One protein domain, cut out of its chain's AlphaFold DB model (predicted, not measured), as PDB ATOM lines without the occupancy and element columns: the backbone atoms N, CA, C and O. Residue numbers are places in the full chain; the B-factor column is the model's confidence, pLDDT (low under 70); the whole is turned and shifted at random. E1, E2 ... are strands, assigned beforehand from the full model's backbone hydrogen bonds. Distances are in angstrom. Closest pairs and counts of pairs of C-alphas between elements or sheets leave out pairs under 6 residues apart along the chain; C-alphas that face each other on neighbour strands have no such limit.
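Overview. This is residues 3 to 33 and 50 to 205 of the 650 residues of an uncharacterized protein of Azoarcus sp. CIB (UniProt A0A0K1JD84). Two four-stranded sheets, E5 E6 E7 E8 and E9 E10 E11 E12, make a sandwich, their strands crossed at 39 degrees. A third four-stranded sheet, E1 E2 E3 E4, sits beyond E5, reaching it through E1 and E2, and a small three-stranded sheet, E13 E14 E15, packs beside E9. The 187 printed residues include no named helix and fifteen named strands, E1 to E15 along the chain; the class is all strand, though under half of the residues, 75, are in named strands. Each sheet is antiparallel, in the order just written. The whole is compact, with a radius of gyration of the C-alphas of 16.9 A and spans of 50 by 44 by 28 A.

Arrangement. E5 (residues 64 to 70), E6 (74 to 80), E7 (91 to 97) and E8 (107 to 110) form a strongly twisted meander, each strand the antiparallel neighbour of the one before. N 76 and O 69 are 2.8 A apart, N 94 and O 77 2.8 A, and N 109 and O 93 2.8 A. Facing it is a second meander, E9 (124 to 129), E10 (132 to 136), E11 (153 to 155) and E12 (166 to 168), with N 134 and O 126 at 2.8 A, N 154 and O 133 at 2.9 A and N 168 and O 153 at 2.8 A. The facing parts of this sandwich, two sheets face to face, are 9.5 A centre to centre; the closest C-alphas of E5 and E9 are those of Gly 67 and Asp 124, 4.7 A apart. In the sheet of E1 (3 to 5), E2 (13 to 17), E3 (21 to 26) and E4 (52 to 58), E1 E2 E3 is a meander; N 15 and O 4 are 3.3 A apart, N 14 and O 25 2.8 A, and N 54 and O 24 2.7 A. The closest C-alphas of E1 and E5 are those of Ala 4 and Ala 69, 6.4 A apart. The meander E13 (186 to 188), E14 (194 to 198) and E15 (201 to 204) has N 187 and O 195 at 2.8 A and N 196 and O 203 at 2.9 A; the closest C-alphas of E9 and E14 are those of Ala 126 and Pro 194, 6.4 A apart.

Along the chain. E7 is 20.4 A long, E6 19.8 A, E5 18.9 A and E4 18.1 A. E5 begins at C-alpha 64 (19.418, -18.237, -10.334); E15 ends at C-alpha 204 (-3.278, -34.421, -12.682).

Size, cuts and confidence. Residues 34 to 49 are not printed; C-alphas 33 and 50 are 14.1 A apart across the cut. The links E8 to E9, E10 to E11 and E12 to E13 are long. Mean pLDDT of the printed part is 79.2; 35 residues are under 70, among them 3 to 12 and 176 to 183.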
ATOM      1  N   ALA A   3       3.870 -15.606  -9.926       39.50
ATOM      2  CA  ALA A   3       2.764 -15.339  -9.017       39.50
ATOM      3  C   ALA A   3       2.152 -16.653  -8.510       39.50
ATOM      4  O   ALA A   3       1.564 -17.400  -9.292       39.50
ATOM      5  N   ALA A   4       2.263 -16.917  -7.206       43.03
ATOM      6  CA  ALA A   4       1.580 -18.023  -6.532       43.03
ATOM      7  C   ALA A   4       0.404 -17.473  -5.706       43.03
ATOM      8  O   ALA A   4       0.581 -16.529  -4.931       43.03
ATOM      9  N   SER A   5      -0.793 -18.047  -5.878       43.25
ATOM     10  CA  SER A   5      -1.984 -17.704  -5.084       43.25
ATOM     11  C   SER A   5      -2.255 -18.808  -4.061       43.25
ATOM     12  O   SER A   5      -2.485 -19.959  -4.427       43.25
ATOM     13  N   GLY A   6      -2.165 -18.462  -2.775       35.91
ATOM     14  CA  GLY A   6      -2.512 -19.343  -1.658       35.91
ATOM     15  C   GLY A   6      -3.978 -19.143  -1.292       35.91
ATOM     16  O   GLY A   6      -4.403 -18.020  -1.027       35.91
ATOM     17  N   GLY A   7      -4.767 -20.214  -1.337       31.27
ATOM     18  CA  GLY A   7      -6.203 -20.166  -1.105       31.27
ATOM     19  C   GLY A   7      -6.574 -20.515   0.329       31.27
ATOM     20  O   GLY A   7      -6.886 -21.663   0.600       31.27
ATOM     21  N   THR A   8      -6.682 -19.520   1.205       31.92
ATOM     22  CA  THR A   8      -7.564 -19.581   2.381       31.92
ATOM     23  C   THR A   8      -8.281 -18.240   2.550       31.92
ATOM     24  O   THR A   8      -7.773 -17.178   2.201       31.92
ATOM     25  N   ALA A   9      -9.543 -18.315   2.970       35.66
ATOM     26  CA  ALA A   9     -10.553 -17.268   2.870       35.66
ATOM     27  C   ALA A   9     -10.105 -15.865   3.346       35.66
ATOM     28  O   ALA A   9      -9.690 -15.686   4.486       35.66
ATOM     29  N   GLY A  10     -10.315 -14.851   2.495       41.22
ATOM     30  CA  GLY A  10     -10.497 -13.457   2.923       41.22
ATOM     31  C   GLY A  10      -9.386 -12.450   2.607       41.22
ATOM     32  O   GLY A  10      -9.596 -11.267   2.854       41.22
ATOM     33  N   ALA A  11      -8.249 -12.851   2.036       50.47
ATOM     34  CA  ALA A  11      -7.241 -11.898   1.564       50.47
ATOM     35  C   ALA A  11      -6.572 -12.411   0.284       50.47
ATOM     36  O   ALA A  11      -5.827 -13.385   0.337       50.47
ATOM     37  N   ASP A  12      -6.817 -11.751  -0.851       65.50
ATOM     38  CA  ASP A  12      -6.134 -12.011  -2.123       65.50
ATOM     39  C   ASP A  12      -4.636 -11.692  -1.976       65.50
ATOM     40  O   ASP A  12      -4.189 -10.568  -2.211       65.50
ATOM     41  N   ARG A  13      -3.867 -12.676  -1.496       77.25
ATOM     42  CA  ARG A  13      -2.415 -12.619  -1.310       77.25
ATOM     43  C   ARG A  13      -1.731 -13.199  -2.540       77.25
ATOM     44  O   ARG A  13      -1.921 -14.367  -2.873       77.25
ATOM     45  N   ILE A  14      -0.915 -12.383  -3.195       83.00
ATOM     46  CA  ILE A  14      -0.130 -12.759  -4.367       83.00
ATOM     47  C   ILE A  14       1.344 -12.623  -4.007       83.00
ATOM     48  O   ILE A  14       1.824 -11.527  -3.726       83.00
ATOM     49  N   TRP A  15       2.072 -13.730  -4.034       86.75
ATOM     50  CA  TRP A  15       3.522 -13.709  -3.864       86.75
ATOM     51  C   TRP A  15       4.189 -13.380  -5.184       86.75
ATOM     52  O   TRP A  15       3.872 -14.001  -6.192       86.75
ATOM     53  N   VAL A  16       5.099 -12.414  -5.176       87.31
ATOM     54  CA  VAL A  16       5.812 -11.948  -6.360       87.31
ATOM     55  C   VAL A  16       7.295 -12.207  -6.172       87.31
ATOM     56  O   VAL A  16       7.930 -11.615  -5.300       87.31
ATOM     57  N   LEU A  17       7.852 -13.075  -7.012       89.38
ATOM     58  CA  LEU A  17       9.284 -13.356  -7.025       89.38
ATOM     59  C   LEU A  17       9.994 -12.470  -8.062       89.38
ATOM     60  O   LEU A  17       9.678 -12.517  -9.260       89.38
ATOM     61  N   GLY A  18      10.917 -11.633  -7.582       88.19
ATOM     62  CA  GLY A  18      11.896 -10.891  -8.382       88.19
ATOM     63  C   GLY A  18      13.291 -11.514  -8.267       88.19
ATOM     64  O   GLY A  18      13.482 -12.436  -7.487       88.19
ATOM     65  N   GLU A  19      14.267 -10.998  -9.020       88.12
ATOM     66  CA  GLU A  19      15.621 -11.583  -9.104       88.12
ATOM     67  C   GLU A  19      16.335 -11.679  -7.752       88.12
ATOM     68  O   GLU A  19      17.015 -12.657  -7.488       88.12
ATOM     69  N   THR A  20      16.171 -10.689  -6.876       89.50
ATOM     70  CA  THR A  20      16.861 -10.653  -5.576       89.50
ATOM     71  C   THR A  20      15.915 -10.547  -4.389       89.50
ATOM     72  O   THR A  20      16.363 -10.594  -3.246       89.50
ATOM     73  N   ARG A  21      14.608 -10.394  -4.632       90.62
ATOM     74  CA  ARG A  21      13.624 -10.086  -3.587       90.62
ATOM     75  C   ARG A  21      12.325 -10.850  -3.784       90.62
ATOM     76  O   ARG A  21      11.849 -11.004  -4.909       90.62
ATOM     77  N   LEU A  22      11.717 -11.247  -2.672       90.50
ATOM     78  CA  LEU A  22      10.355 -11.765  -2.617       90.50
ATOM     79  C   LEU A  22       9.428 -10.680  -2.063       90.50
ATOM     80  O   LEU A  22       9.673 -10.143  -0.985       90.50
ATOM     81  N   GLY A  23       8.344 -10.391  -2.776       89.19
ATOM     82  CA  GLY A  23       7.303  -9.459  -2.358       89.19
ATOM     83  C   GLY A  23       5.977 -10.153  -2.063       89.19
ATOM     84  O   GLY A  23       5.599 -11.090  -2.764       89.19
ATOM     85  N   LEU A  24       5.232  -9.661  -1.073       88.50
ATOM     86  CA  LEU A  24       3.825 -10.009  -0.885       88.50
ATOM     87  C   LEU A  24       2.962  -8.860  -1.401       88.50
ATOM     88  O   LEU A  24       3.002  -7.764  -0.847       88.50
ATOM     89  N   ALA A  25       2.163  -9.099  -2.433       86.75
ATOM     90  CA  ALA A  25       1.157  -8.168  -2.916       86.75
ATOM     91  C   ALA A  25      -0.238  -8.551  -2.401       86.75
ATOM     92  O   ALA A  25      -0.561  -9.730  -2.258       86.75
ATOM     93  N   VAL A  26      -1.061  -7.545  -2.112       84.62
ATOM     94  CA  VAL A  26      -2.450  -7.706  -1.667       84.62
ATOM     95  C   VAL A  26      -3.362  -6.879  -2.563       84.62
ATOM     96  O   VAL A  26      -2.994  -5.779  -2.981       84.62
ATOM     97  N   GLY A  27      -4.548  -7.409  -2.836       78.12
ATOM     98  CA  GLY A  27      -5.595  -6.760  -3.620       78.12
ATOM     99  C   GLY A  27      -5.855  -7.473  -4.942       78.12
ATOM    100  O   GLY A  27      -5.126  -8.387  -5.331       78.12
ATOM    101  N   ALA A  28      -6.902  -7.052  -5.647       72.12
ATOM    102  CA  ALA A  28      -7.350  -7.713  -6.862       72.12
ATOM    103  C   ALA A  28      -6.854  -6.959  -8.112       72.12
ATOM    104  O   ALA A  28      -7.126  -5.762  -8.279       72.12
ATOM    105  N   PRO A  29      -6.135  -7.613  -9.043       65.31
ATOM    106  CA  PRO A  29      -5.849  -6.999 -10.331       65.31
ATOM    107  C   PRO A  29      -7.167  -6.751 -11.082       65.31
ATOM    108  O   PRO A  29      -8.029  -7.624 -11.152       65.31
ATOM    109  N   LEU A  30      -7.319  -5.563 -11.670       60.12
ATOM    110  CA  LEU A  30      -8.414  -5.272 -12.601       60.12
ATOM    111  C   LEU A  30      -8.297  -6.254 -13.783       60.12
ATOM    112  O   LEU A  30      -7.263  -6.222 -14.461       60.12
ATOM    113  N   PRO A  31      -9.295  -7.110 -14.077       58.88
ATOM    114  CA  PRO A  31      -9.281  -7.883 -15.312       58.88
ATOM    115  C   PRO A  31      -9.296  -6.897 -16.492       58.88
ATOM    116  O   PRO A  31     -10.235  -6.119 -16.659       58.88
ATOM    117  N   GLN A  32      -8.205  -6.846 -17.260       62.75
ATOM    118  CA  GLN A  32      -8.038  -5.874 -18.342       62.75
ATOM    119  C   GLN A  32      -8.928  -6.178 -19.565       62.75
ATOM    120  O   GLN A  32      -9.256  -7.342 -19.796       62.75
ATOM    121  N   PRO A  33      -9.199  -5.184 -20.441       58.34
ATOM    122  CA  PRO A  33      -9.054  -3.740 -20.251       58.34
ATOM    123  C   PRO A  33     -10.431  -3.073 -20.108       58.34
ATOM    124  O   PRO A  33     -11.225  -3.031 -21.049       58.34
ATOM    125  N   PRO A  50      -6.761  -1.929  -5.769       75.94
ATOM    126  CA  PRO A  50      -5.668  -2.188  -6.692       75.94
ATOM    127  C   PRO A  50      -4.582  -3.028  -6.025       75.94
ATOM    128  O   PRO A  50      -4.242  -2.815  -4.859       75.94
ATOM    129  N   LEU A  51      -3.997  -3.932  -6.813       80.56
ATOM    130  CA  LEU A  51      -2.856  -4.737  -6.402       80.56
ATOM    131  C   LEU A  51      -1.726  -3.829  -5.890       80.56
ATOM    132  O   LEU A  51      -1.160  -3.042  -6.652       80.56
ATOM    133  N   ARG A  52      -1.401  -3.941  -4.601       84.69
ATOM    134  CA  ARG A  52      -0.352  -3.168  -3.925       84.69
ATOM    135  C   ARG A  52       0.653  -4.099  -3.266       84.69
ATOM    136  O   ARG A  52       0.266  -5.090  -2.654       84.69
ATOM    137  N   LEU A  53       1.938  -3.767  -3.357       85.06
ATOM    138  CA  LEU A  53       2.980  -4.466  -2.611       85.06
ATOM    139  C   LEU A  53       2.828  -4.127  -1.120       85.06
ATOM    140  O   LEU A  53       2.922  -2.962  -0.742       85.06
ATOM    141  N   ALA A  54       2.546  -5.127  -0.290       86.56
ATOM    142  CA  ALA A  54       2.412  -4.974   1.155       86.56
ATOM    143  C   ALA A  54       3.781  -4.855   1.836       86.56
ATOM    144  O   ALA A  54       3.947  -4.030   2.730       86.56
ATOM    145  N   TRP A  55       4.745  -5.673   1.412       89.12
ATOM    146  CA  TRP A  55       6.140  -5.645   1.854       89.12
ATOM    147  C   TRP A  55       6.999  -6.525   0.938       89.12
ATOM    148  O   TRP A  55       6.475  -7.334   0.168       89.12
ATOM    149  N   ASP A  56       8.316  -6.382   1.044       90.38
ATOM    150  CA  ASP A  56       9.320  -7.219   0.392       90.38
ATOM    151  C   ASP A  56      10.466  -7.595   1.347       90.38
ATOM    152  O   ASP A  56      10.619  -7.016   2.422       90.38
ATOM    153  N   ILE A  57      11.219  -8.633   0.980       91.00
ATOM    154  CA  ILE A  57      12.381  -9.148   1.715       91.00
ATOM    155  C   ILE A  57      13.448  -9.633   0.725       91.00
ATOM    156  O   ILE A  57      13.109 -10.131  -0.356       91.00
ATOM    157  N   ASP A  58      14.722  -9.501   1.090       91.25
ATOM    158  CA  ASP A  58      15.843 -10.003   0.292       91.25
ATOM    159  C   ASP A  58      15.915 -11.540   0.328       91.25
ATOM    160  O   ASP A  58      15.692 -12.177   1.362       91.25
ATOM    161  N   LEU A  59      16.211 -12.143  -0.825       90.75
ATOM    162  CA  LEU A  59      16.417 -13.586  -0.957       90.75
ATOM    163  C   LEU A  59      17.830 -13.981  -0.491       90.75
ATOM    164  O   LEU A  59      18.771 -13.200  -0.659       90.75
ATOM    165  N   PRO A  60      18.022 -15.206   0.035       92.19
ATOM    166  CA  PRO A  60      19.355 -15.743   0.297       92.19
ATOM    167  C   PRO A  60      20.214 -15.826  -0.983       92.19
ATOM    168  O   PRO A  60      19.660 -15.845  -2.086       92.19
ATOM    169  N   PRO A  61      21.554 -15.921  -0.871       91.31
ATOM    170  CA  PRO A  61      22.443 -16.063  -2.027       91.31
ATOM    171  C   PRO A  61      22.088 -17.271  -2.911       91.31
ATOM    172  O   PRO A  61      21.899 -18.380  -2.410       91.31
ATOM    173  N   HIS A  62      22.020 -17.060  -4.225       91.88
ATOM    174  CA  HIS A  62      21.674 -18.080  -5.220       91.88
ATOM    175  C   HIS A  62      22.316 -17.774  -6.584       91.88
ATOM    176  O   HIS A  62      22.688 -16.633  -6.851       91.88
ATOM    177  N   GLY A  63      22.443 -18.797  -7.438       86.75
ATOM    178  CA  GLY A  63      22.933 -18.680  -8.821       86.75
ATOM    179  C   GLY A  63      21.850 -18.297  -9.839       86.75
ATOM    180  O   GLY A  63      22.148 -17.716 -10.878       86.75
ATOM    181  N   GLY A  64      20.583 -18.558  -9.509       90.62
ATOM    182  CA  GLY A  64      19.418 -18.237 -10.334       90.62
ATOM    183  C   GLY A  64      18.137 -18.810  -9.728       90.62
ATOM    184  O   GLY A  64      18.191 -19.771  -8.964       90.62
ATOM    185  N   LEU A  65      16.980 -18.219 -10.029       91.81
ATOM    186  CA  LEU A  65      15.682 -18.675  -9.518       91.81
ATOM    187  C   LEU A  65      14.990 -19.561 -10.553       91.81
ATOM    188  O   LEU A  65      14.911 -19.196 -11.724       91.81
ATOM    189  N   LEU A  66      14.492 -20.714 -10.105       89.69
ATOM    190  CA  LEU A  66      13.939 -21.757 -10.971       89.69
ATOM    191  C   LEU A  66      12.420 -21.900 -10.821       89.69
ATOM    192  O   LEU A  66      11.747 -22.145 -11.815       89.69
ATOM    193  N   GLY A  67      11.866 -21.717  -9.618       89.31
ATOM    194  CA  GLY A  67      10.415 -21.779  -9.424       89.31
ATOM    195  C   GLY A  67       9.939 -21.363  -8.034       89.31
ATOM    196  O   GLY A  67      10.720 -21.284  -7.081       89.31
ATOM    197  N   LEU A  68       8.633 -21.121  -7.916       91.19
ATOM    198  CA  LEU A  68       7.949 -20.704  -6.691       91.19
ATOM    199  C   LEU A  68       6.696 -21.555  -6.454       91.19
ATOM    200  O   LEU A  68       5.788 -21.579  -7.285       91.19
ATOM    201  N   ALA A  69       6.583 -22.158  -5.272       90.38
ATOM    202  CA  ALA A  69       5.384 -22.878  -4.847       90.38
ATOM    203  C   ALA A  69       5.003 -22.545  -3.403       90.38
ATOM    204  O   ALA A  69       5.840 -22.157  -2.600       90.38
ATOM    205  N   GLY A  70       3.734 -22.737  -3.050       88.19
ATOM    206  CA  GLY A  70       3.268 -22.668  -1.664       88.19
ATOM    207  C   GLY A  70       2.269 -23.776  -1.359       88.19
ATOM    208  O   GLY A  70       1.624 -24.296  -2.275       88.19
ATOM    209  N   ASP A  71       2.167 -24.169  -0.100       85.31
ATOM    210  CA  ASP A  71       1.047 -24.948   0.440       85.31
ATOM    211  C   ASP A  71       0.200 -24.047   1.362       85.31
ATOM    212  O   ASP A  71       0.166 -22.836   1.143       85.31
ATOM    213  N   ASP A  72      -0.541 -24.601   2.320       82.50
ATOM    214  CA  ASP A  72      -1.353 -23.799   3.247       82.50
ATOM    215  C   ASP A  72      -0.521 -23.180   4.388       82.50
ATOM    216  O   ASP A  72      -0.965 -22.227   5.032       82.50
ATOM    217  N   GLU A  73       0.702 -23.664   4.614       84.94
ATOM    218  CA  GLU A  73       1.539 -23.295   5.756       84.94
ATOM    219  C   GLU A  73       2.821 -22.563   5.353       84.94
ATOM    220  O   GLU A  73       3.267 -21.651   6.055       84.94
ATOM    221  N   ARG A  74       3.431 -22.947   4.229       88.69
ATOM    222  CA  ARG A  74       4.788 -22.577   3.828       88.69
ATOM    223  C   ARG A  74       4.879 -22.204   2.351       88.69
ATOM    224  O   ARG A  74       4.134 -22.669   1.489       88.69
ATOM    225  N   LEU A  75       5.852 -21.348   2.068       90.44
ATOM    226  CA  LEU A  75       6.306 -20.958   0.743       90.44
ATOM    227  C   LEU A  75       7.674 -21.593   0.476       90.44
ATOM    228  O   LEU A  75       8.541 -21.565   1.350       90.44
ATOM    229  N   TYR A  76       7.867 -22.101  -0.737       92.38
ATOM    230  CA  TYR A  76       9.083 -22.739  -1.224       92.38
ATOM    231  C   TYR A  76       9.578 -22.018  -2.478       92.38
ATOM    232  O   TYR A  76       8.824 -21.838  -3.437       92.38
ATOM    233  N   VAL A  77      10.849 -21.631  -2.484       93.31
ATOM    234  CA  VAL A  77      11.533 -21.052  -3.645       93.31
ATOM    235  C   VAL A  77      12.630 -22.016  -4.068       93.31
ATOM    236  O   VAL A  77      13.526 -22.304  -3.279       93.31
ATOM    237  N   LEU A  78      12.566 -22.516  -5.297       93.25
ATOM    238  CA  LEU A  78      13.616 -23.340  -5.885       93.25
ATOM    239  C   LEU A  78      14.647 -22.432  -6.558       93.25
ATOM    240  O   LEU A  78      14.289 -21.593  -7.390       93.25
ATOM    241  N   SER A  79      15.923 -22.619  -6.232       92.88
ATOM    242  CA  SER A  79      17.019 -21.862  -6.834       92.88
ATOM    243  C   SER A  79      18.216 -22.748  -7.156       92.88
ATOM    244  O   SER A  79      18.453 -23.759  -6.498       92.88
ATOM    245  N   GLU A  80      19.029 -22.320  -8.110       91.31
ATOM    246  CA  GLU A  80      20.371 -22.857  -8.313       91.31
ATOM    247  C   GLU A  80      21.287 -22.439  -7.149       91.31
ATOM    248  O   GLU A  80      21.257 -21.289  -6.694       91.31
ATOM    249  N   ALA A  81      22.074 -23.380  -6.632       88.44
ATOM    250  CA  ALA A  81      23.012 -23.129  -5.545       88.44
ATOM    251  C   ALA A  81      24.214 -22.304  -6.036       88.44
ATOM    252  O   ALA A  81      24.593 -22.357  -7.203       88.44
ATOM    253  N   THR A  82      24.842 -21.530  -5.151       87.56
ATOM    254  CA  THR A  82      25.970 -20.653  -5.526       87.56
ATOM    255  C   THR A  82      27.234 -21.410  -5.945       87.56
ATOM    256  O   THR A  82      28.109 -20.827  -6.576       87.56
ATOM    257  N   ASP A  83      27.354 -22.681  -5.560       86.44
ATOM    258  CA  ASP A  83      28.442 -23.601  -5.914       86.44
ATOM    259  C   ASP A  83      28.105 -24.501  -7.120       86.44
ATOM    260  O   ASP A  83      28.883 -25.394  -7.455       86.44
ATOM    261  N   SER A  84      26.958 -24.277  -7.769       83.06
ATOM    262  CA  SER A  84      26.557 -24.983  -8.989       83.06
ATOM    263  C   SER A  84      27.501 -24.661 -10.153       83.06
ATOM    264  O   SER A  84      27.934 -23.520 -10.333       83.06
ATOM    265  N   THR A  85      27.820 -25.670 -10.963       82.56
ATOM    266  CA  THR A  85      28.625 -25.519 -12.187       82.56
ATOM    267  C   THR A  85      27.948 -26.229 -13.358       82.56
ATOM    268  O   THR A  85      27.110 -27.102 -13.153       82.56
ATOM    269  N   ALA A  86      28.333 -25.898 -14.595       76.81
ATOM    270  CA  ALA A  86      27.765 -26.537 -15.786       76.81
ATOM    271  C   ALA A  86      27.972 -28.066 -15.814       76.81
ATOM    272  O   ALA A  86      27.112 -28.785 -16.316       76.81
ATOM    273  N   ASP A  87      29.081 -28.552 -15.247       76.19
ATOM    274  CA  ASP A  87      29.415 -29.981 -15.183       76.19
ATOM    275  C   ASP A  87      28.809 -30.685 -13.951       76.19
ATOM    276  O   ASP A  87      28.713 -31.910 -13.923       76.19
ATOM    277  N   ALA A  88      28.389 -29.923 -12.935       79.56
ATOM    278  CA  ALA A  88      27.783 -30.425 -11.704       79.56
ATOM    279  C   ALA A  88      26.684 -29.455 -11.220       79.56
ATOM    280  O   ALA A  88      26.941 -28.622 -10.339       79.56
ATOM    281  N   PRO A  89      25.475 -29.519 -11.812       81.75
ATOM    282  CA  PRO A  89      24.376 -28.639 -11.442       81.75
ATOM    283  C   PRO A  89      23.897 -28.937 -10.018       81.75
ATOM    284  O   PRO A  89      23.628 -30.086  -9.669       81.75
ATOM    285  N   ARG A  90      23.758 -27.896  -9.192       86.69
ATOM    286  CA  ARG A  90      23.292 -28.006  -7.801       86.69
ATOM    287  C   ARG A  90      22.100 -27.095  -7.556       86.69
ATOM    288  O   ARG A  90      22.099 -25.929  -7.939       86.69
ATOM    289  N   MET A  91      21.086 -27.622  -6.880       90.12
ATOM    290  CA  MET A  91      19.882 -26.882  -6.501       90.12
ATOM    291  C   MET A  91      19.793 -26.745  -4.983       90.12
ATOM    292  O   MET A  91      20.339 -27.552  -4.232       90.12
ATOM    293  N   GLN A  92      19.048 -25.744  -4.539       91.56
ATOM    294  CA  GLN A  92      18.668 -25.535  -3.147       91.56
ATOM    295  C   GLN A  92      17.228 -25.017  -3.083       91.56
ATOM    296  O   GLN A  92      16.716 -24.441  -4.048       91.56
ATOM    297  N   VAL A  93      16.571 -25.218  -1.943       93.31
ATOM    298  CA  VAL A  93      15.199 -24.756  -1.708       93.31
ATOM    299  C   VAL A  93      15.165 -23.829  -0.506       93.31
ATOM    300  O   VAL A  93      15.636 -24.170   0.575       93.31
ATOM    301  N   PHE A  94      14.566 -22.657  -0.679       92.50
ATOM    302  CA  PHE A  94      14.287 -21.740   0.416       92.50
ATOM    303  C   PHE A  94      12.870 -21.960   0.918       92.50
ATOM    304  O   PHE A  94      11.932 -21.882   0.128       92.50
ATOM    305  N   SER A  95      12.697 -22.189   2.216       91.19
ATOM    306  CA  SER A  95      11.374 -22.336   2.829       91.19
ATOM    307  C   SER A  95      11.096 -21.232   3.843       91.19
ATOM    308  O   SER A  95      11.995 -20.863   4.606       91.19
ATOM    309  N   ARG A  96       9.852 -20.753   3.904       89.88
ATOM    310  CA  ARG A  96       9.387 -19.787   4.913       89.88
ATOM    311  C   ARG A  96       7.893 -19.971   5.213       89.88
ATOM    312  O   ARG A  96       7.151 -20.248   4.272       89.88
ATOM    313  N   PRO A  97       7.410 -19.780   6.453       87.94
ATOM    314  CA  PRO A  97       5.977 -19.845   6.735       87.94
ATOM    315  C   PRO A  97       5.188 -18.689   6.087       87.94
ATOM    316  O   PRO A  97       5.649 -17.551   6.010       87.94
ATOM    317  N   LEU A  98       3.965 -18.966   5.631       84.25
ATOM    318  CA  LEU A  98       3.094 -18.004   4.938       84.25
ATOM    319  C   LEU A  98       2.480 -16.948   5.866       84.25
ATOM    320  O   LEU A  98       2.113 -15.858   5.417       84.25
ATOM    321  N   ALA A  99       2.329 -17.277   7.150       77.94
ATOM    322  CA  ALA A  99       1.771 -16.382   8.163       77.94
ATOM    323  C   ALA A  99       2.780 -15.327   8.658       77.94
ATOM    324  O   ALA A  99       2.390 -14.369   9.328       77.94
ATOM    325  N   SER A 100       4.057 -15.486   8.318       76.38
ATOM    326  CA  SER A 100       5.156 -14.697   8.855       76.38
ATOM    327  C   SER A 100       5.243 -13.284   8.273       76.38
ATOM    328  O   SER A 100       5.137 -13.068   7.065       76.38
ATOM    329  N   GLY A 101       5.492 -12.301   9.144       76.44
ATOM    330  CA  GLY A 101       5.752 -10.908   8.760       76.44
ATOM    331  C   GLY A 101       7.144 -10.708   8.137       76.44
ATOM    332  O   GLY A 101       7.966 -11.621   8.193       76.44
ATOM    333  N   PRO A 102       7.445  -9.524   7.569       76.69
ATOM    334  CA  PRO A 102       8.640  -9.245   6.749       76.69
ATOM    335  C   PRO A 102       9.995  -9.414   7.463       76.69
ATOM    336  O   PRO A 102      11.035  -9.301   6.828       76.69
ATOM    337  N   THR A 103       9.997  -9.662   8.771       76.56
ATOM    338  CA  THR A 103      11.198  -9.850   9.595       76.56
ATOM    339  C   THR A 103      11.679 -11.297   9.665       76.56
ATOM    340  O   THR A 103      12.796 -11.538  10.111       76.56
ATOM    341  N   GLU A 104      10.849 -12.267   9.278       80.56
ATOM    342  CA  GLU A 104      11.240 -13.675   9.291       80.56
ATOM    343  C   GLU A 104      11.960 -14.041   7.991       80.56
ATOM    344  O   GLU A 104      11.412 -13.860   6.901       80.56
ATOM    345  N   GLY A 105      13.195 -14.523   8.118       83.00
ATOM    346  CA  GLY A 105      14.033 -14.924   6.992       83.00
ATOM    347  C   GLY A 105      13.645 -16.278   6.393       83.00
ATOM    348  O   GLY A 105      12.676 -16.919   6.797       83.00
ATOM    349  N   PHE A 106      14.432 -16.723   5.418       87.25
ATOM    350  CA  PHE A 106      14.288 -18.043   4.810       87.25
ATOM    351  C   PHE A 106      15.185 -19.069   5.497       87.25
ATOM    352  O   PHE A 106      16.323 -18.762   5.854       87.25
ATOM    353  N   ARG A 107      14.703 -20.309   5.588       89.19
ATOM    354  CA  ARG A 107      15.562 -21.477   5.823       89.19
ATOM    355  C   ARG A 107      16.046 -22.010   4.481       89.19
ATOM    356  O   ARG A 107      15.250 -22.092   3.545       89.19
ATOM    357  N   VAL A 108      17.331 -22.339   4.388       90.19
ATOM    358  CA  VAL A 108      17.958 -22.858   3.166       90.19
ATOM    359  C   VAL A 108      18.144 -24.360   3.310       90.19
ATOM    360  O   VAL A 108      18.833 -24.800   4.224       90.19
ATOM    361  N   HIS A 109      17.558 -25.112   2.384       90.44
ATOM    362  CA  HIS A 109      17.634 -26.566   2.339       90.44
ATOM    363  C   HIS A 109      18.452 -27.018   1.139       90.44
ATOM    364  O   HIS A 109      18.156 -26.639  -0.000       90.44
ATOM    365  N   ARG A 110      19.483 -27.825   1.385       87.88
ATOM    366  CA  ARG A 110      20.280 -28.453   0.327       87.88
ATOM    367  C   ARG A 110      19.604 -29.732  -0.126       87.88
ATOM    368  O   ARG A 110      19.082 -30.483   0.691       87.88
ATOM    369  N   LEU A 111      19.619 -29.979  -1.429       84.44
ATOM    370  CA  LEU A 111      19.179 -31.262  -1.961       84.44
ATOM    371  C   LEU A 111      20.245 -32.337  -1.668       84.44
ATOM    372  O   LEU A 111      21.427 -31.997  -1.599       84.44
ATOM    373  N   PRO A 112      19.847 -33.607  -1.479       76.56
ATOM    374  CA  PRO A 112      20.769 -34.667  -1.092       76.56
ATOM    375  C   PRO A 112      21.698 -35.042  -2.254       76.56
ATOM    376  O   PRO A 112      21.264 -35.090  -3.407       76.56
ATOM    377  N   ASP A 113      22.956 -35.367  -1.943       64.50
ATOM    378  CA  ASP A 113      23.943 -35.849  -2.927       64.50
ATOM    379  C   ASP A 113      23.551 -37.221  -3.523       64.50
ATOM    380  O   ASP A 113      24.034 -37.595  -4.584       64.50
ATOM    381  N   GLU A 114      22.646 -37.962  -2.868       58.03
ATOM    382  CA  GLU A 114      22.121 -39.272  -3.301       58.03
ATOM    383  C   GLU A 114      21.110 -39.195  -4.461       58.03
ATOM    384  O   GLU A 114      20.574 -40.209  -4.921       58.03
ATOM    385  N   LEU A 115      20.815 -37.990  -4.947       63.28
ATOM    386  CA  LEU A 115      20.129 -37.808  -6.218       63.28
ATOM    387  C   LEU A 115      20.963 -38.484  -7.330       63.28
ATOM    388  O   LEU A 115      22.166 -38.258  -7.388       63.28
ATOM    389  N   PRO A 116      20.372 -39.314  -8.215       59.91
ATOM    390  CA  PRO A 116      21.138 -40.058  -9.214       59.91
ATOM    391  C   PRO A 116      22.077 -39.150 -10.024       59.91
ATOM    392  O   PRO A 116      21.638 -38.113 -10.531       59.91
ATOM    393  N   ASP A 117      23.346 -39.567 -10.149       53.25
ATOM    394  CA  ASP A 117      24.417 -38.822 -10.824       53.25
ATOM    395  C   ASP A 117      23.944 -38.221 -12.163       53.25
ATOM    396  O   ASP A 117      23.413 -38.919 -13.036       53.25
ATOM    397  N   GLY A 118      24.148 -36.908 -12.334       62.12
ATOM    398  CA  GLY A 118      23.804 -36.187 -13.567       62.12
ATOM    399  C   GLY A 118      22.344 -35.732 -13.682       62.12
ATOM    400  O   GLY A 118      21.831 -35.593 -14.794       62.12
ATOM    401  N   LEU A 119      21.649 -35.508 -12.562       69.56
ATOM    402  CA  LEU A 119      20.311 -34.913 -12.561       69.56
ATOM    403  C   LEU A 119      20.334 -33.473 -13.116       69.56
ATOM    404  O   LEU A 119      21.051 -32.628 -12.580       69.56
ATOM    405  N   PRO A 120      19.553 -33.152 -14.165       79.69
ATOM    406  CA  PRO A 120      19.483 -31.788 -14.683       79.69
ATOM    407  C   PRO A 120      18.799 -30.837 -13.690       79.69
ATOM    408  O   PRO A 120      17.981 -31.264 -12.869       79.69
ATOM    409  N   LEU A 121      19.072 -29.532 -13.815       85.75
ATOM    410  CA  LEU A 121      18.334 -28.500 -13.081       85.75
ATOM    411  C   LEU A 121      16.832 -28.637 -13.363       85.75
ATOM    412  O   LEU A 121      16.401 -28.661 -14.520       85.75
ATOM    413  N   ALA A 122      16.036 -28.732 -12.303       88.62
ATOM    414  CA  ALA A 122      14.589 -28.747 -12.409       88.62
ATOM    415  C   ALA A 122      14.078 -27.394 -12.925       88.62
ATOM    416  O   ALA A 122      14.619 -26.338 -12.603       88.62
ATOM    417  N   THR A 123      13.019 -27.429 -13.728       87.94
ATOM    418  CA  THR A 123      12.415 -26.239 -14.334       87.94
ATOM    419  C   THR A 123      11.315 -25.623 -13.480       87.94
ATOM    420  O   THR A 123      10.921 -24.497 -13.754       87.94
ATOM    421  N   ASP A 124      10.771 -26.369 -12.512       90.00
ATOM    422  CA  ASP A 124       9.708 -25.896 -11.623       90.00
ATOM    423  C   ASP A 124       9.573 -26.769 -10.360       90.00
ATOM    424  O   ASP A 124      10.095 -27.889 -10.296       90.00
ATOM    425  N   ILE A 125       8.825 -26.273  -9.374       92.00
ATOM    426  CA  ILE A 125       8.548 -26.909  -8.080       92.00
ATOM    427  C   ILE A 125       7.041 -26.914  -7.780       92.00
ATOM    428  O   ILE A 125       6.321 -25.972  -8.096       92.00
ATOM    429  N   ALA A 126       6.533 -27.969  -7.139       92.06
ATOM    430  CA  ALA A 126       5.164 -28.013  -6.625       92.06
ATOM    431  C   ALA A 126       5.113 -28.591  -5.209       92.06
ATOM    432  O   ALA A 126       5.432 -29.756  -5.000       92.06
ATOM    433  N   ALA A 127       4.636 -27.809  -4.240       90.81
ATOM    434  CA  ALA A 127       4.390 -28.293  -2.878       90.81
ATOM    435  C   ALA A 127       3.187 -29.256  -2.811       90.81
ATOM    436  O   ALA A 127       2.197 -29.067  -3.526       90.81
ATOM    437  N   LEU A 128       3.270 -30.263  -1.948       87.94
ATOM    438  CA  LEU A 128       2.196 -31.215  -1.648       87.94
ATOM    439  C   LEU A 128       1.593 -31.014  -0.247       87.94
ATOM    440  O   LEU A 128       0.559 -31.616   0.035       87.94
ATOM    441  N   GLY A 129       2.215 -30.178   0.592       85.50
ATOM    442  CA  GLY A 129       1.921 -30.056   2.023       85.50
ATOM    443  C   GLY A 129       2.909 -30.848   2.886       85.50
ATOM    444  O   GLY A 129       3.686 -31.654   2.367       85.50
ATOM    445  N   ASP A 130       2.888 -30.607   4.197       85.12
ATOM    446  CA  ASP A 130       3.731 -31.279   5.202       85.12
ATOM    447  C   ASP A 130       5.242 -31.209   4.898       85.12
ATOM    448  O   ASP A 130       5.964 -32.189   5.062       85.12
ATOM    449  N   GLY A 131       5.737 -30.093   4.350       86.50
ATOM    450  CA  GLY A 131       7.158 -29.973   3.995       86.50
ATOM    451  C   GLY A 131       7.586 -30.771   2.755       86.50
ATOM    452  O   GLY A 131       8.778 -30.821   2.454       86.50
ATOM    453  N   ARG A 132       6.648 -31.378   2.015       91.56
ATOM    454  CA  ARG A 132       6.938 -32.186   0.821       91.56
ATOM    455  C   ARG A 132       6.727 -31.416  -0.473       91.56
ATOM    456  O   ARG A 132       5.730 -30.706  -0.637       91.56
ATOM    457  N   PHE A 133       7.617 -31.610  -1.443       91.88
ATOM    458  CA  PHE A 133       7.538 -30.957  -2.749       91.88
ATOM    459  C   PHE A 133       8.068 -31.831  -3.893       91.88
ATOM    460  O   PHE A 133       9.000 -32.614  -3.738       91.88
ATOM    461  N   LEU A 134       7.455 -31.683  -5.067       93.00
ATOM    462  CA  LEU A 134       7.856 -32.319  -6.319       93.00
ATOM    463  C   LEU A 134       8.724 -31.372  -7.140       93.00
ATOM    464  O   LEU A 134       8.416 -30.182  -7.233       93.00
ATOM    465  N   LEU A 135       9.735 -31.919  -7.811       91.06
ATOM    466  CA  LEU A 135      10.510 -31.189  -8.814       91.06
ATOM    467  C   LEU A 135      10.123 -31.623 -10.226       91.06
ATOM    468  O   LEU A 135       9.931 -32.809 -10.502       91.06
ATOM    469  N   LEU A 136      10.032 -30.657 -11.136       88.62
ATOM    470  CA  LEU A 136       9.799 -30.915 -12.549       88.62
ATOM    471  C   LEU A 136      11.128 -30.913 -13.298       88.62
ATOM    472  O   LEU A 136      11.734 -29.866 -13.487       88.62
ATOM    473  N   LEU A 137      11.581 -32.075 -13.753       86.44
ATOM    474  CA  LEU A 137      12.825 -32.176 -14.524       86.44
ATOM    475  C   LEU A 137      12.577 -31.876 -16.008       86.44
ATOM    476  O   LEU A 137      11.496 -32.190 -16.506       86.44
ATOM    477  N   PRO A 138      13.523 -31.315 -16.772       81.19
ATOM    478  CA  PRO A 138      13.405 -31.257 -18.228       81.19
ATOM    479  C   PRO A 138      13.396 -32.673 -18.836       81.19
ATOM    480  O   PRO A 138      13.822 -33.639 -18.208       81.19
ATOM    481  N   PHE A 139      12.843 -32.831 -20.041       77.38
ATOM    482  CA  PHE A 139      12.973 -34.097 -20.773       77.38
ATOM    483  C   PHE A 139      14.355 -34.191 -21.425       77.38
ATOM    484  O   PHE A 139      14.834 -33.194 -21.958       77.38
ATOM    485  N   ASP A 140      14.930 -35.396 -21.447       73.62
ATOM    486  CA  ASP A 140      16.169 -35.678 -22.181       73.62
ATOM    487  C   ASP A 140      16.029 -35.311 -23.671       73.62
ATOM    488  O   ASP A 140      14.958 -35.467 -24.269       73.62
ATOM    489  N   GLU A 141      17.115 -34.851 -24.292       70.56
ATOM    490  CA  GLU A 141      17.178 -34.644 -25.739       70.56
ATOM    491  C   GLU A 141      17.536 -35.949 -26.479       70.56
ATOM    492  O   GLU A 141      18.164 -36.857 -25.936       70.56
ATOM    493  N   GLY A 142      17.145 -36.064 -27.753       70.38
ATOM    494  CA  GLY A 142      17.508 -37.207 -28.600       70.38
ATOM    495  C   GLY A 142      16.611 -38.446 -28.453       70.38
ATOM    496  O   GLY A 142      15.418 -38.341 -28.169       70.38
ATOM    497  N   ALA A 143      17.167 -39.632 -28.724       67.94
ATOM    498  CA  ALA A 143      16.415 -40.893 -28.826       67.94
ATOM    499  C   ALA A 143      15.808 -41.372 -27.493       67.94
ATOM    500  O   ALA A 143      14.825 -42.113 -27.490       67.94
ATOM    501  N   GLU A 144      16.363 -40.920 -26.366       66.81
ATOM    502  CA  GLU A 144      15.884 -41.251 -25.021       66.81
ATOM    503  C   GLU A 144      14.814 -40.266 -24.508       66.81
ATOM    504  O   GLU A 144      14.308 -40.425 -23.392       66.81
ATOM    505  N   ARG A 145      14.424 -39.269 -25.322       71.25
ATOM    506  CA  ARG A 145      13.448 -38.240 -24.947       71.25
ATOM    507  C   ARG A 145      12.164 -38.859 -24.414       71.25
ATOM    508  O   ARG A 145      11.468 -39.618 -25.088       71.25
ATOM    509  N   GLY A 146      11.818 -38.480 -23.189       64.88
ATOM    510  CA  GLY A 146      10.608 -38.964 -22.543       64.88
ATOM    511  C   GLY A 146      10.690 -40.420 -22.095       64.88
ATOM    512  O   GLY A 146       9.639 -41.018 -21.908       64.88
ATOM    513  N   LYS A 147      11.871 -41.014 -21.898       71.50
ATOM    514  CA  LYS A 147      12.006 -42.261 -21.124       71.50
ATOM    515  C   LYS A 147      12.028 -41.990 -19.621       71.50
ATOM    516  O   LYS A 147      11.293 -42.643 -18.883       71.50
ATOM    517  N   ARG A 148      12.766 -40.965 -19.177       74.38
ATOM    518  CA  ARG A 148      12.723 -40.455 -17.798       74.38
ATOM    519  C   ARG A 148      11.535 -39.503 -17.636       74.38
ATOM    520  O   ARG A 148      11.473 -38.446 -18.264       74.38
ATOM    521  N   ARG A 149      10.534 -39.922 -16.859       79.06
ATOM    522  CA  ARG A 149       9.254 -39.199 -16.693       79.06
ATOM    523  C   ARG A 149       8.864 -38.963 -15.239       79.06
ATOM    524  O   ARG A 149       7.801 -38.406 -14.982       79.06
ATOM    525  N   ASP A 150       9.665 -39.435 -14.303       85.38
ATOM    526  CA  ASP A 150       9.305 -39.372 -12.897       85.38
ATOM    527  C   ASP A 150       9.704 -38.005 -12.330       85.38
ATOM    528  O   ASP A 150      10.794 -37.501 -12.600       85.38
ATOM    529  N   CYS A 151       8.787 -37.387 -11.589       88.56
ATOM    530  CA  CYS A 151       9.048 -36.170 -10.831       88.56
ATOM    531  C   CYS A 151       9.554 -36.594  -9.443       88.56
ATOM    532  O   CYS A 151       8.792 -37.253  -8.729       88.56
ATOM    533  N   PRO A 152      10.807 -36.295  -9.054       89.19
ATOM    534  CA  PRO A 152      11.308 -36.684  -7.742       89.19
ATOM    535  C   PRO A 152      10.561 -35.922  -6.645       89.19
ATOM    536  O   PRO A 152      10.287 -34.724  -6.773       89.19
ATOM    537  N   LEU A 153      10.220 -36.646  -5.579       90.75
ATOM    538  CA  LEU A 153       9.583 -36.120  -4.381       90.75
ATOM    539  C   LEU A 153      10.645 -35.922  -3.307       90.75
ATOM    540  O   LEU A 153      11.349 -36.869  -2.970       90.75
ATOM    541  N   LEU A 154      10.727 -34.721  -2.748       90.25
ATOM    542  CA  LEU A 154      11.581 -34.440  -1.603       90.25
ATOM    543  C   LEU A 154      10.749 -34.031  -0.394       90.25
ATOM    544  O   LEU A 154       9.664 -33.461  -0.538       90.25
ATOM    545  N   SER A 155      11.279 -34.325   0.788       90.94
ATOM    546  CA  SER A 155      10.743 -33.882   2.071       90.94
ATOM    547  C   SER A 155      11.780 -33.044   2.801       90.94
ATOM    548  O   SER A 155      12.965 -33.364   2.783       90.94
ATOM    549  N   ILE A 156      11.333 -31.970   3.443       86.88
ATOM    550  CA  ILE A 156      12.147 -31.234   4.411       86.88
ATOM    551  C   ILE A 156      12.020 -31.949   5.764       86.88
ATOM    552  O   ILE A 156      10.888 -32.276   6.135       86.88
ATOM    553  N   PRO A 157      13.123 -32.201   6.487       79.62
ATOM    554  CA  PRO A 157      13.070 -32.786   7.824       79.62
ATOM    555  C   PRO A 157      12.267 -31.899   8.788       79.62
ATOM    556  O   PRO A 157      12.201 -30.675   8.645       79.62
ATOM    557  N   GLU A 158      11.614 -32.530   9.767       71.62
ATOM    558  CA  GLU A 158      10.887 -31.811  10.825       71.62
ATOM    559  C   GLU A 158      11.842 -31.159  11.837       71.62
ATOM    560  O   GLU A 158      11.469 -30.171  12.474       71.62
ATOM    561  N   ASP A 159      13.063 -31.693  11.965       75.56
ATOM    562  CA  ASP A 159      14.106 -31.154  12.834       75.56
ATOM    563  C   ASP A 159      14.612 -29.805  12.300       75.56
ATOM    564  O   ASP A 159      14.956 -29.661  11.127       75.56
ATOM    565  N   GLU A 160      14.641 -28.789  13.163       66.88
ATOM    566  CA  GLU A 160      15.033 -27.434  12.772       66.88
ATOM    567  C   GLU A 160      16.540 -27.288  12.533       66.88
ATOM    568  O   GLU A 160      16.944 -26.357  11.830       66.88
ATOM    569  N   ASP A 161      17.349 -28.193  13.094       68.50
ATOM    570  CA  ASP A 161      18.807 -28.198  12.947       68.50
ATOM    571  C   ASP A 161      19.266 -28.880  11.644       68.50
ATOM    572  O   ASP A 161      20.405 -28.693  11.196       68.50
ATOM    573  N   GLU A 162      18.381 -29.643  10.995       73.31
ATOM    574  CA  GLU A 162      18.683 -30.369   9.767       73.31
ATOM    575  C   GLU A 162      18.310 -29.547   8.524       73.31
ATOM    576  O   GLU A 162      17.203 -29.037   8.364       73.31
ATOM    577  N   THR A 163      19.279 -29.383   7.623       76.88
ATOM    578  CA  THR A 163      19.153 -28.529   6.425       76.88
ATOM    579  C   THR A 163      19.211 -29.323   5.124       76.88
ATOM    580  O   THR A 163      19.169 -28.741   4.041       76.88
ATOM    581  N   ALA A 164      19.340 -30.648   5.195       83.94
ATOM    582  CA  ALA A 164      19.325 -31.511   4.023       83.94
ATOM    583  C   ALA A 164      17.892 -31.985   3.764       83.94
ATOM    584  O   ALA A 164      17.243 -32.518   4.655       83.94
ATOM    585  N   ALA A 165      17.391 -31.786   2.548       85.00
ATOM    586  CA  ALA A 165      16.146 -32.410   2.122       85.00
ATOM    587  C   ALA A 165      16.382 -33.904   1.852       85.00
ATOM    588  O   ALA A 165      17.426 -34.285   1.325       85.00
ATOM    589  N   GLU A 166      15.394 -34.743   2.143       86.75
ATOM    590  CA  GLU A 166      15.459 -36.183   1.894       86.75
ATOM    591  C   GLU A 166      14.692 -36.551   0.622       86.75
ATOM    592  O   GLU A 166      13.576 -36.075   0.383       86.75
ATOM    593  N   LEU A 167      15.275 -37.424  -0.204       85.94
ATOM    594  CA  LEU A 167      14.594 -37.981  -1.369       85.94
ATOM    595  C   LEU A 167      13.605 -39.059  -0.913       85.94
ATOM    596  O   LEU A 167      13.988 -40.115  -0.415       85.94
ATOM    597  N   VAL A 168      12.317 -38.833  -1.153       86.00
ATOM    598  CA  VAL A 168      11.273 -39.807  -0.837       86.00
ATOM    599  C   VAL A 168      11.097 -40.748  -2.025       86.00
ATOM    600  O   VAL A 168      10.801 -40.323  -3.142       86.00
ATOM    601  N   ALA A 169      11.224 -42.053  -1.782       77.62
ATOM    602  CA  ALA A 169      11.212 -43.093  -2.810       77.62
ATOM    603  C   ALA A 169       9.827 -43.376  -3.446       77.62
ATOM    604  O   ALA A 169       9.567 -44.506  -3.866       77.62
ATOM    605  N   GLU A 170       8.959 -42.374  -3.592       84.94
ATOM    606  CA  GLU A 170       7.659 -42.477  -4.258       84.94
ATOM    607  C   GLU A 170       7.734 -42.137  -5.748       84.94
ATOM    608  O   GLU A 170       8.370 -41.169  -6.163       84.94
ATOM    609  N   ARG A 171       7.007 -42.896  -6.573       84.62
ATOM    610  CA  ARG A 171       6.953 -42.644  -8.014       84.62
ATOM    611  C   ARG A 171       5.788 -41.738  -8.414       84.62
ATOM    612  O   ARG A 171       4.621 -42.124  -8.311       84.62
ATOM    613  N   TRP A 172       6.128 -40.577  -8.971       89.00
ATOM    614  CA  TRP A 172       5.195 -39.592  -9.528       89.00
ATOM    615  C   TRP A 172       5.421 -39.419 -11.040       89.00
ATOM    616  O   TRP A 172       6.108 -38.487 -11.466       89.00
ATOM    617  N   PRO A 173       4.880 -40.321 -11.879       86.94
ATOM    618  CA  PRO A 173       5.122 -40.284 -13.315       86.94
ATOM    619  C   PRO A 173       4.307 -39.176 -13.992       86.94
ATOM    620  O   PRO A 173       3.084 -39.104 -13.840       86.94
ATOM    621  N   ARG A 174       4.960 -38.360 -14.824       84.31
ATOM    622  CA  ARG A 174       4.282 -37.469 -15.780       84.31
ATOM    623  C   ARG A 174       4.123 -38.149 -17.142       84.31
ATOM    624  O   ARG A 174       4.868 -39.062 -17.498       84.31
ATOM    625  N   ARG A 175       3.147 -37.729 -17.948       76.38
ATOM    626  CA  ARG A 175       3.007 -38.258 -19.318       76.38
ATOM    627  C   ARG A 175       4.173 -37.785 -20.193       76.38
ATOM    628  O   ARG A 175       4.609 -36.648 -20.057       76.38
ATOM    629  N   SER A 176       4.670 -38.640 -21.096       65.56
ATOM    630  CA  SER A 176       5.631 -38.190 -22.113       65.56
ATOM    631  C   SER A 176       4.949 -37.214 -23.044       65.56
ATOM    632  O   SER A 176       3.943 -37.546 -23.673       65.56
ATOM    633  N   GLU A 177       5.511 -36.027 -23.135       61.94
ATOM    634  CA  GLU A 177       5.015 -35.005 -24.022       61.94
ATOM    635  C   GLU A 177       5.515 -35.243 -25.448       61.94
ATOM    636  O   GLU A 177       6.710 -35.428 -25.672       61.94
ATOM    637  N   ALA A 178       4.599 -35.212 -26.416       49.28
ATOM    638  CA  ALA A 178       4.941 -35.218 -27.833       49.28
ATOM    639  C   ALA A 178       4.717 -33.862 -28.529       49.28
ATOM    640  O   ALA A 178       4.909 -33.813 -29.740       49.28
ATOM    641  N   ALA A 179       4.313 -32.767 -27.856       50.50
ATOM    642  CA  ALA A 179       3.875 -31.595 -28.635       50.50
ATOM    643  C   ALA A 179       3.985 -30.159 -28.081       50.50
ATOM    644  O   ALA A 179       3.692 -29.263 -28.869       50.50
ATOM    645  N   LEU A 180       4.412 -29.847 -26.847       55.91
ATOM    646  CA  LEU A 180       4.555 -28.430 -26.457       55.91
ATOM    647  C   LEU A 180       5.963 -28.097 -25.931       55.91
ATOM    648  O   LEU A 180       6.425 -28.689 -24.969       55.91
ATOM    649  N   PRO A 181       6.633 -27.062 -26.468       54.66
ATOM    650  CA  PRO A 181       7.794 -26.427 -25.828       54.66
ATOM    651  C   PRO A 181       7.476 -25.761 -24.469       54.66
ATOM    652  O   PRO A 181       8.329 -25.081 -23.909       54.66
ATOM    653  N   ALA A 182       6.239 -25.893 -23.968       51.09
ATOM    654  CA  ALA A 182       5.675 -25.125 -22.861       51.09
ATOM    655  C   ALA A 182       5.323 -25.957 -21.608       51.09
ATOM    656  O   ALA A 182       4.933 -25.360 -20.605       51.09
ATOM    657  N   ALA A 183       5.478 -27.291 -21.591       59.66
ATOM    658  CA  ALA A 183       5.246 -28.092 -20.374       59.66
ATOM    659  C   ALA A 183       6.454 -28.142 -19.427       59.66
ATOM    660  O   ALA A 183       6.826 -29.187 -18.896       59.66
ATOM    661  N   VAL A 184       7.050 -26.979 -19.187       70.38
ATOM    662  CA  VAL A 184       8.149 -26.797 -18.227       70.38
ATOM    663  C   VAL A 184       7.660 -26.300 -16.867       70.38
ATOM    664  O   VAL A 184       8.475 -25.910 -16.040       70.38
ATOM    665  N   ARG A 185       6.339 -26.301 -16.625       80.81
ATOM    666  CA  ARG A 185       5.730 -25.814 -15.381       80.81
ATOM    667  C   ARG A 185       4.647 -26.735 -14.842       80.81
ATOM    668  O   ARG A 185       3.888 -27.349 -15.604       80.81
ATOM    669  N   PHE A 186       4.540 -26.776 -13.522       86.81
ATOM    670  CA  PHE A 186       3.377 -27.303 -12.839       86.81
ATOM    671  C   PHE A 186       2.212 -26.317 -12.934       86.81
ATOM    672  O   PHE A 186       2.362 -25.099 -12.980       86.81
ATOM    673  N   VAL A 187       1.005 -26.868 -12.939       84.88
ATOM    674  CA  VAL A 187      -0.240 -26.112 -12.862       84.88
ATOM    675  C   VAL A 187      -1.023 -26.614 -11.668       84.88
ATOM    676  O   VAL A 187      -1.064 -27.813 -11.386       84.88
ATOM    677  N   ARG A 188      -1.678 -25.695 -10.968       76.00
ATOM    678  CA  ARG A 188      -2.576 -26.026  -9.866       76.00
ATOM    679  C   ARG A 188      -4.003 -25.638 -10.201       76.00
ATOM    680  O   ARG A 188      -4.257 -24.641 -10.868       76.00
ATOM    681  N   HIS A 189      -4.930 -26.458  -9.727       77.75
ATOM    682  CA  HIS A 189      -6.351 -26.138  -9.696       77.75
ATOM    683  C   HIS A 189      -6.760 -25.866  -8.241       77.75
ATOM    684  O   HIS A 189      -5.963 -26.031  -7.318       77.75
ATOM    685  N   ARG A 190      -8.021 -25.489  -8.021       75.12
ATOM    686  CA  ARG A 190      -8.601 -25.223  -6.693       75.12
ATOM    687  C   ARG A 190      -8.489 -26.370  -5.678       75.12
ATOM    688  O   ARG A 190      -8.730 -26.138  -4.505       75.12
ATOM    689  N   ASP A 191      -8.179 -27.586  -6.121       78.44
ATOM    690  CA  ASP A 191      -8.017 -28.767  -5.265       78.44
ATOM    691  C   ASP A 191      -6.583 -28.943  -4.731       78.44
ATOM    692  O   ASP A 191      -6.296 -29.956  -4.102       78.44
ATOM    693  N   GLY A 192      -5.666 -28.015  -5.035       75.31
ATOM    694  CA  GLY A 192      -4.276 -28.053  -4.572       75.31
ATOM    695  C   GLY A 192      -3.400 -29.123  -5.236       75.31
ATOM    696  O   GLY A 192      -2.186 -29.102  -5.064       75.31
ATOM    697  N   ALA A 193      -3.971 -30.023  -6.044       84.75
ATOM    698  CA  ALA A 193      -3.230 -31.138  -6.624       84.75
ATOM    699  C   ALA A 193      -2.309 -30.692  -7.780       84.75
ATOM    700  O   ALA A 193      -2.749 -29.931  -8.660       84.75
ATOM    701  N   PRO A 194      -1.066 -31.210  -7.851       87.75
ATOM    702  CA  PRO A 194      -0.137 -30.878  -8.924       87.75
ATOM    703  C   PRO A 194      -0.616 -31.455 -10.261       87.75
ATOM    704  O   PRO A 194      -1.044 -32.610 -10.366       87.75
ATOM    705  N   ARG A 195      -0.536 -30.638 -11.309       88.25
ATOM    706  CA  ARG A 195      -0.815 -31.024 -12.693       88.25
ATOM    707  C   ARG A 195       0.367 -30.662 -13.569       88.25
ATOM    708  O   ARG A 195       1.022 -29.652 -13.336       88.25
ATOM    709  N   THR A 196       0.598 -31.446 -14.607       85.69
ATOM    710  CA  THR A 196       1.521 -31.089 -15.688       85.69
ATOM    711  C   THR A 196       0.724 -30.672 -16.908       85.69
ATOM    712  O   THR A 196      -0.328 -31.253 -17.198       85.69
ATOM    713  N   LEU A 197       1.222 -29.681 -17.638       80.31
ATOM    714  CA  LEU A 197       0.666 -29.330 -18.939       80.31
ATOM    715  C   LEU A 197       0.981 -30.429 -19.952       80.31
ATOM    716  O   LEU A 197       2.071 -30.991 -19.961       80.31
ATOM    717  N   THR A 198       0.001 -30.755 -20.785       75.06
ATOM    718  CA  THR A 198       0.153 -31.674 -21.914       75.06
ATOM    719  C   THR A 198      -0.596 -31.116 -23.121       75.06
ATOM    720  O   THR A 198      -1.344 -30.145 -22.989       75.06
ATOM    721  N   ALA A 199      -0.434 -31.739 -24.290       72.81
ATOM    722  CA  ALA A 199      -1.167 -31.364 -25.504       72.81
ATOM    723  C   ALA A 199      -2.696 -31.392 -25.316       72.81
ATOM    724  O   ALA A 199      -3.400 -30.554 -25.874       72.81
ATOM    725  N   ASP A 200      -3.192 -32.305 -24.478       74.75
ATOM    726  CA  ASP A 200      -4.618 -32.472 -24.177       74.75
ATOM    727  C   ASP A 200      -5.106 -31.533 -23.051       74.75
ATOM    728  O   ASP A 200      -6.259 -31.603 -22.626       74.75
ATOM    729  N   GLY A 201      -4.229 -30.661 -22.538       79.38
ATOM    730  CA  GLY A 201      -4.489 -29.771 -21.408       79.38
ATOM    731  C   GLY A 201      -3.809 -30.209 -20.100       79.38
ATOM    732  O   GLY A 201      -2.913 -31.060 -20.103       79.38
ATOM    733  N   PRO A 202      -4.174 -29.593 -18.959       84.44
ATOM    734  CA  PRO A 202      -3.563 -29.878 -17.664       84.44
ATOM    735  C   PRO A 202      -4.027 -31.235 -17.113       84.44
ATOM    736  O   PRO A 202      -5.204 -31.431 -16.812       84.44
ATOM    737  N   ILE A 203      -3.086 -32.160 -16.921       85.19
ATOM    738  CA  ILE A 203      -3.349 -33.509 -16.404       85.19
ATOM    739  C   ILE A 203      -2.823 -33.623 -14.978       85.19
ATOM    740  O   ILE A 203      -1.689 -33.245 -14.691       85.19
ATOM    741  N   ARG A 204      -3.650 -34.168 -14.080       88.44
ATOM    742  CA  ARG A 204      -3.278 -34.421 -12.682       88.44
ATOM    743  C   ARG A 204      -2.196 -35.487 -12.587       88.44
ATOM    744  O   ARG A 204      -2.333 -36.560 -13.173       88.44
ATOM    745  N   LEU A 205      -1.160 -35.184 -11.810       88.00
ATOM    746  CA  LEU A 205      -0.186 -36.172 -11.385       88.00
ATOM    747  C   LEU A 205      -0.762 -36.985 -10.233       88.00
ATOM    748  O   LEU A 205      -1.339 -36.445  -9.286       88.00
TER     749      LEU A 205